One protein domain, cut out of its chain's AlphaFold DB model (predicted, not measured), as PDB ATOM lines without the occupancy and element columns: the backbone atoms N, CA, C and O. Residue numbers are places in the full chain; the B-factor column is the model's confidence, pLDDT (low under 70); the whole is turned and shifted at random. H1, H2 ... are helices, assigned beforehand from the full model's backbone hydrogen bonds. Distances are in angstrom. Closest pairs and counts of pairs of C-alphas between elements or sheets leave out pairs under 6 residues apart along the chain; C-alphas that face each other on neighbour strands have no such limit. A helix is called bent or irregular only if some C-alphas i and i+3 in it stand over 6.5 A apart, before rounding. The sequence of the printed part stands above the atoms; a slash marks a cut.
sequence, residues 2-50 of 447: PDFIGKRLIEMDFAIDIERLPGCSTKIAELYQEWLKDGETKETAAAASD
ATOM      1  N   PRO A   2      10.544 -15.174 -43.810       24.47
ATOM      2  CA  PRO A   2      11.926 -15.694 -43.782       24.47
ATOM      3  C   PRO A   2      12.356 -16.366 -45.100       24.47
ATOM      4  O   PRO A   2      13.382 -16.015 -45.675       24.47
ATOM      5  N   ASP A   3      11.493 -17.223 -45.651       33.00
ATOM      6  CA  ASP A   3      11.759 -18.004 -46.869       33.00
ATOM      7  C   ASP A   3      11.990 -17.180 -48.148       33.00
ATOM      8  O   ASP A   3      12.466 -17.723 -49.144       33.00
ATOM      9  N   PHE A   4      11.623 -15.892 -48.173       35.28
ATOM     10  CA  PHE A   4      11.664 -15.101 -49.410       35.28
ATOM     11  C   PHE A   4      13.060 -14.548 -49.715       35.28
ATOM     12  O   PHE A   4      13.436 -14.453 -50.880       35.28
ATOM     13  N   ILE A   5      13.844 -14.232 -48.679       39.31
ATOM     14  CA  ILE A   5      15.265 -13.890 -48.840       39.31
ATOM     15  C   ILE A   5      16.046 -15.161 -49.189       39.31
ATOM     16  O   ILE A   5      16.770 -15.166 -50.182       39.31
ATOM     17  N   GLY A   6      15.803 -16.264 -48.467       39.41
ATOM     18  CA  GLY A   6      16.435 -17.559 -48.744       39.41
ATOM     19  C   GLY A   6      16.242 -18.021 -50.192       39.41
ATOM     20  O   GLY A   6      17.217 -18.258 -50.895       39.41
ATOM     21  N   LYS A   7      14.998 -18.068 -50.692       35.03
ATOM     22  CA  LYS A   7      14.729 -18.532 -52.067       35.03
ATOM     23  C   LYS A   7      15.289 -17.634 -53.169       35.03
ATOM     24  O   LYS A   7      15.546 -18.149 -54.249       35.03
ATOM     25  N   ARG A   8      15.454 -16.327 -52.935       45.16
ATOM     26  CA  ARG A   8      15.949 -15.403 -53.970       45.16
ATOM     27  C   ARG A   8      17.473 -15.296 -53.996       45.16
ATOM     28  O   ARG A   8      18.024 -15.067 -55.061       45.16
ATOM     29  N   LEU A   9      18.136 -15.500 -52.855       45.75
ATOM     30  CA  LEU A   9      19.596 -15.582 -52.776       45.75
ATOM     31  C   LEU A   9      20.136 -16.852 -53.457       45.75
ATOM     32  O   LEU A   9      21.114 -16.768 -54.192       45.75
ATOM     33  N   ILE A  10      19.451 -17.992 -53.311       47.22
ATOM     34  CA  ILE A  10      19.838 -19.283 -53.924       47.22
ATOM     35  C   ILE A  10      19.914 -19.235 -55.471       47.22
ATOM     36  O   ILE A  10      20.544 -20.096 -56.072       47.22
ATOM     37  N   GLU A  11      19.320 -18.232 -56.131       46.97
ATOM     38  CA  GLU A  11      19.421 -18.026 -57.590       46.97
ATOM     39  C   GLU A  11      20.507 -16.997 -58.003       46.97
ATOM     40  O   GLU A  11      20.624 -16.672 -59.185       46.97
ATOM     41  N   MET A  12      21.291 -16.458 -57.058       54.34
ATOM     42  CA  MET A  12      22.301 -15.409 -57.283       54.34
ATOM     43  C   MET A  12      23.728 -15.947 -57.069       54.34
ATOM     44  O   MET A  12      24.335 -15.723 -56.023       54.34
ATOM     45  N   ASP A  13      24.274 -16.627 -58.083       55.03
ATOM     46  CA  ASP A  13      25.606 -17.269 -58.032       55.03
ATOM     47  C   ASP A  13      26.791 -16.284 -57.910       55.03
ATOM     48  O   ASP A  13      27.867 -16.655 -57.437       55.03
ATOM     49  N   PHE A  14      26.636 -15.021 -58.329       60.12
ATOM     50  CA  PHE A  14      27.759 -14.085 -58.484       60.12
ATOM     51  C   PHE A  14      27.718 -12.905 -57.503       60.12
ATOM     52  O   PHE A  14      26.718 -12.197 -57.387       60.12
ATOM     53  N   ALA A  15      28.863 -12.620 -56.870       58.53
ATOM     54  CA  ALA A  15      29.049 -11.492 -55.947       58.53
ATOM     55  C   ALA A  15      28.603 -10.132 -56.531       58.53
ATOM     56  O   ALA A  15      28.007  -9.321 -55.824       58.53
ATOM     57  N   ILE A  16      28.812  -9.926 -57.838       59.25
ATOM     58  CA  ILE A  16      28.407  -8.722 -58.585       59.25
ATOM     59  C   ILE A  16      26.896  -8.453 -58.527       59.25
ATOM     60  O   ILE A  16      26.478  -7.296 -58.570       59.25
ATOM     61  N   ASP A  17      26.064  -9.492 -58.432       67.50
ATOM     62  CA  ASP A  17      24.612  -9.317 -58.365       67.50
ATOM     63  C   ASP A  17      24.136  -9.003 -56.940       67.50
ATOM     64  O   ASP A  17      23.123  -8.325 -56.774       67.50
ATOM     65  N   ILE A  18      24.906  -9.393 -55.918       70.69
ATOM     66  CA  ILE A  18      24.668  -9.009 -54.520       70.69
ATOM     67  C   ILE A  18      25.026  -7.537 -54.288       70.69
ATOM     68  O   ILE A  18      24.237  -6.821 -53.677       70.69
ATOM     69  N   GLU A  19      26.145  -7.041 -54.828       71.38
ATOM     70  CA  GLU A  19      26.536  -5.617 -54.723       71.38
ATOM     71  C   GLU A  19      25.533  -4.648 -55.376       71.38
ATOM     72  O   GLU A  19      25.500  -3.458 -55.062       71.38
ATOM     73  N   ARG A  20      24.683  -5.146 -56.282       70.94
ATOM     74  CA  ARG A  20      23.595  -4.374 -56.907       70.94
ATOM     75  C   ARG A  20      22.360  -4.227 -56.013       70.94
ATOM     76  O   ARG A  20      21.461  -3.457 -56.354       70.94
ATOM     77  N   LEU A  21      22.281  -4.948 -54.893       68.25
ATOM     78  CA  LEU A  21      21.161  -4.860 -53.960       68.25
ATOM     79  C   LEU A  21      21.328  -3.647 -53.021       68.25
ATOM     80  O   LEU A  21      22.383  -3.479 -52.405       68.25
ATOM     81  N   PRO A  22      20.293  -2.801 -52.839       64.81
ATOM     82  CA  PRO A  22      20.361  -1.673 -51.915       64.81
ATOM     83  C   PRO A  22      20.726  -2.102 -50.486       64.81
ATOM     84  O   PRO A  22      20.003  -2.865 -49.851       64.81
ATOM     85  N   GLY A  23      21.837  -1.570 -49.968       67.62
ATOM     86  CA  GLY A  23      22.358  -1.890 -48.634       67.62
ATOM     87  C   GLY A  23      23.384  -3.030 -48.589       67.62
ATOM     88  O   GLY A  23      23.971  -3.250 -47.531       67.62
ATOM     89  N   CYS A  24      23.654  -3.708 -49.707       73.88
ATOM     90  CA  CYS A  24      24.695  -4.728 -49.818       73.88
ATOM     91  C   CYS A  24      25.988  -4.112 -50.375       73.88
ATOM     92  O   CYS A  24      26.116  -3.880 -51.571       73.88
ATOM     93  N   SER A  25      26.958  -3.833 -49.501       82.00
ATOM     94  CA  SER A  25      28.317  -3.456 -49.915       82.00
ATOM     95  C   SER A  25      29.144  -4.686 -50.310       82.00
ATOM     96  O   SER A  25      28.756  -5.815 -50.008       82.00
ATOM     97  N   THR A  26      30.334  -4.475 -50.882       85.56
ATOM     98  CA  THR A  26      31.332  -5.530 -51.147       85.56
ATOM     99  C   THR A  26      31.541  -6.452 -49.946       85.56
ATOM    100  O   THR A  26      31.509  -7.666 -50.098       85.56
ATOM    101  N   LYS A  27      31.605  -5.909 -48.719       86.62
ATOM    102  CA  LYS A  27      31.732  -6.721 -47.496       86.62
ATOM    103  C   LYS A  27      30.547  -7.674 -47.262       86.62
ATOM    104  O   LYS A  27      30.737  -8.766 -46.736       86.62
ATOM    105  N   ILE A  28      29.328  -7.292 -47.649       85.50
ATOM    106  CA  ILE A  28      28.153  -8.178 -47.583       85.50
ATOM    107  C   ILE A  28      28.216  -9.245 -48.684       85.50
ATOM    108  O   ILE A  28      27.883 -10.398 -48.422       85.50
ATOM    109  N   ALA A  29      28.685  -8.893 -49.884       82.75
ATOM    110  CA  ALA A  29      28.899  -9.856 -50.963       82.75
ATOM    111  C   ALA A  29      29.994 -10.887 -50.611       82.75
ATOM    112  O   ALA A  29      29.799 -12.077 -50.842       82.75
ATOM    113  N   GLU A  30      31.094 -10.459 -49.982       87.62
ATOM    114  CA  GLU A  30      32.147 -11.330 -49.437       87.62
ATOM    115  C   GLU A  30      31.600 -12.314 -48.392       87.62
ATOM    116  O   GLU A  30      31.810 -13.518 -48.518       87.62
ATOM    117  N   LEU A  31      30.870 -11.817 -47.384       88.56
ATOM    118  CA  LEU A  31      30.270 -12.654 -46.334       88.56
ATOM    119  C   LEU A  31      29.248 -13.649 -46.906       88.56
ATOM    120  O   LEU A  31      29.156 -14.780 -46.436       88.56
ATOM    121  N   TYR A  32      28.498 -13.251 -47.937       85.00
ATOM    122  CA  TYR A  32      27.560 -14.139 -48.624       85.00
ATOM    123  C   TYR A  32      28.269 -15.245 -49.420       85.00
ATOM    124  O   TYR A  32      27.840 -16.395 -49.382       85.00
ATOM    125  N   GLN A  33      29.370 -14.925 -50.105       85.19
ATOM    126  CA  GLN A  33      30.190 -15.909 -50.825       85.19
ATOM    127  C   GLN A  33      30.899 -16.882 -49.869       85.19
ATOM    128  O   GLN A  33      31.005 -18.069 -50.167       85.19
ATOM    129  N   GLU A  34      31.338 -16.402 -48.703       88.56
ATOM    130  CA  GLU A  34      31.871 -17.248 -47.632       88.56
ATOM    131  C   GLU A  34      30.805 -18.232 -47.121       88.56
ATOM    132  O   GLU A  34      31.029 -19.441 -47.147       88.56
ATOM    133  N   TRP A  35      29.610 -17.729 -46.790       88.56
ATOM    134  CA  TRP A  35      28.471 -18.550 -46.371       88.56
ATOM    135  C   TRP A  35      28.033 -19.574 -47.432       88.56
ATOM    136  O   TRP A  35      27.772 -20.726 -47.094       88.56
ATOM    137  N   LEU A  36      27.988 -19.197 -48.716       84.81
ATOM    138  CA  LEU A  36      27.660 -20.121 -49.812       84.81
ATOM    139  C   LEU A  36      28.657 -21.279 -49.933       84.81
ATOM    140  O   LEU A  36      28.267 -22.390 -50.291       84.81
ATOM    141  N   LYS A  37      29.942 -21.010 -49.682       86.25
ATOM    142  CA  LYS A  37      31.020 -21.990 -49.825       86.25
ATOM    143  C   LYS A  37      31.107 -22.928 -48.624       86.25
ATOM    144  O   LYS A  37      31.231 -24.135 -48.808       86.25
ATOM    145  N   ASP A  38      31.105 -22.358 -47.421       87.12
ATOM    146  CA  ASP A  38      31.468 -23.055 -46.185       87.12
ATOM    147  C   ASP A  38      30.242 -23.341 -45.280       87.12
ATOM    148  O   ASP A  38      30.363 -24.042 -44.280       87.12
ATOM    149  N   GLY A  39      29.044 -22.851 -45.635       88.50
ATOM    150  CA  GLY A  39      27.781 -23.028 -44.892       88.50
ATOM    151  C   GLY A  39      27.574 -22.041 -43.733       88.50
ATOM    152  O   GLY A  39      26.449 -21.841 -43.268       88.50
ATOM    153  N   GLU A  40      28.651 -21.386 -43.306       89.19
ATOM    154  CA  GLU A  40      28.726 -20.348 -42.278       89.19
ATOM    155  C   GLU A  40      29.833 -19.336 -42.630       89.19
ATOM    156  O   GLU A  40      30.559 -19.526 -43.607       89.19
ATOM    157  N   THR A  41      29.980 -18.248 -41.867       90.00
ATOM    158  CA  THR A  41      31.136 -17.344 -42.012       90.00
ATOM    159  C   THR A  41      32.190 -17.655 -40.953       90.00
ATOM    160  O   THR A  41      31.877 -18.137 -39.862       90.00
ATOM    161  N   LYS A  42      33.463 -17.333 -41.219       89.12
ATOM    162  CA  LYS A  42      34.526 -17.503 -40.207       89.12
ATOM    163  C   LYS A  42      34.272 -16.660 -38.960       89.12
ATOM    164  O   LYS A  42      34.675 -17.049 -37.871       89.12
ATOM    165  N   GLU A  43      33.603 -15.519 -39.119       86.62
ATOM    166  CA  GLU A  43      33.208 -14.650 -38.010       86.62
ATOM    167  C   GLU A  43      32.146 -15.321 -37.126       86.62
ATOM    168  O   GLU A  43      32.288 -15.299 -35.905       86.62
ATOM    169  N   THR A  44      31.142 -15.997 -37.705       85.75
ATOM    170  CA  THR A  44      30.158 -16.759 -36.915       85.75
ATOM    171  C   THR A  44      30.769 -18.001 -36.266       85.75
ATOM    172  O   THR A  44      30.512 -18.241 -35.090       85.75
ATOM    173  N   ALA A  45      31.635 -18.734 -36.974       86.81
ATOM    174  CA  ALA A  45      32.326 -19.912 -36.438       86.81
ATOM    175  C   ALA A  45      33.263 -19.559 -35.263       86.81
ATOM    176  O   ALA A  45      33.294 -20.238 -34.233       86.81
ATOM    177  N   ALA A  46      34.006 -18.452 -35.390       87.94
ATOM    178  CA  ALA A  46      34.854 -17.933 -34.321       87.94
ATOM    179  C   ALA A  46      34.019 -17.436 -33.129       87.94
ATOM    180  O   ALA A  46      34.339 -17.759 -31.989       87.94
ATOM    181  N   ALA A  47      32.919 -16.714 -33.371       84.31
ATOM    182  CA  ALA A  47      32.034 -16.250 -32.302       84.31
ATOM    183  C   ALA A  47      31.361 -17.408 -31.542       84.31
ATOM    184  O   ALA A  47      31.216 -17.326 -30.325       84.31
ATOM    185  N   ALA A  48      31.001 -18.498 -32.228       82.75
ATOM    186  CA  ALA A  48      30.413 -19.693 -31.615       82.75
ATOM    187  C   ALA A  48      31.395 -20.485 -30.727       82.75
ATOM    188  O   ALA A  48      30.964 -21.272 -29.886       82.75
ATOM    189  N   SER A  49      32.705 -20.283 -30.905       86.00
ATOM    190  CA  SER A  49      33.766 -20.918 -30.109       86.00
ATOM    191  C   SER A  49      34.459 -19.963 -29.121       86.00
ATOM    192  O   SER A  49      35.282 -20.406 -28.318       86.00
ATOM    193  N   ASP A  50      34.105 -18.673 -29.118       91.62
ATOM    194  CA  ASP A  50      34.625 -17.690 -28.166       91.62
ATOM    195  C   ASP A  50      33.896 -17.784 -26.814       91.62
ATOM    196  O   ASP A  50      32.767 -17.317 -26.647       91.62
TER     197      ASP A  50
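AT A GLANCE: This is residues 2 to 50 of the 447 residues of the protein "DNA polymerase" of Metarhizium anisopliae BRIP 53293 (UniProt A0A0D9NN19). This is a loose string of four helices: the longest, H3, lies in the middle, the short H2 packs on its first half, and two arms stick out, residues 2 to 8 of H1 beyond the H2 side and residues 45 to 50, of which 45 to 49 belong to H4, off to one side of H3. The contacts are few, for H2 and H3 are the two helices that touch, while H4 turns off steeply after H3 and H1 touches no helix. You will find 49 printed residues with four named helices, in the order H1, H2, H3, H4 along the chain, and no named strand; the class is all helix. The whole is only just loose, close to compact, with a radius of gyration of the C-alphas of 11.6 A, and the C-alphas span 33 by 23 by 18 A along their three main axes.

IN THESE COORDINATES: Begin with the longest helix, H3, residues 26 to 38. Find C-alpha 26 at (31.332, -5.530, -51.147); from there the helix runs 18.2 A to C-alpha 38 at (31.468, -23.055, -46.185), and you can watch y fall while x hardly differs between its ends. Go back along the chain to H2, residues 15 to 18, four residues from Ala 15 to Ile 18 and 5.2 A from first to last C-alpha. Before it comes H1, residues 2 to 9, which starts at C-alpha 2, at (11.926, -15.694, -43.782), and is 11.8 A long. H1 is neither bent nor irregular, but only just: C-alphas 2 and 5 are 6.3 A apart. After H3, look for H4, residues 42 to 49, which covers 10.7 A and ends at C-alpha 49, at (33.766, -20.918, -30.109).

HOW THE PARTS SIT: Start again from H3 and look first at how it and H2 touch. The two touch, with 8 pairs of C-alphas within 8 A; the closest C-alphas, those of Ala 15 and Ala 29, are 5.2 A apart, and the centres of the two helices are 10.0 A apart. Now turn to H4, which is close to H3 but not clearly touching. One pair of C-alphas is within 8 A, the closest, those of Glu 34 and Lys 42, at 7.9 A. The lines of H3 and H4 stand at a steep tilt of 63 degrees, and the two helices run the same way; their centres are 14.4 A apart. H1 is apart from H3 and from H4, and H2 is apart from H4. H1 and H2 are only just apart, their closest C-alphas being 8.5 A from each other. In the backbone of H3 and H4, every O i to N i+4 pair is within hydrogen-bond range; in H1 it is 3 of 4, and H2 is too short for such a pair.

THE WHOLE: The two C-alphas farthest apart are those of Arg 20 and Asp 50, at 33.5 A, while those of Pro 2 and Asp 50, the first and last printed, are 27.6 A apart. Without the stretches that stand free, the body has 36 residues, spans 24 by 19 by 11 A and has a radius of gyration of 9.4 A. The printed part has no cut. The links from H1 to H2 and from H3 to H4 are tight, with 5 and 3 residues between the helices, and the link from H2 to H3, with 7 residues, is short; no link is long. Read the B-factor column for the model's confidence: the mean pLDDT of the printed part is 71.2, and residues 2 to 17 and 21 to 23 are under 70. The mean is 37 in H1 and 64 in H2, against 86 in both H3 and H4.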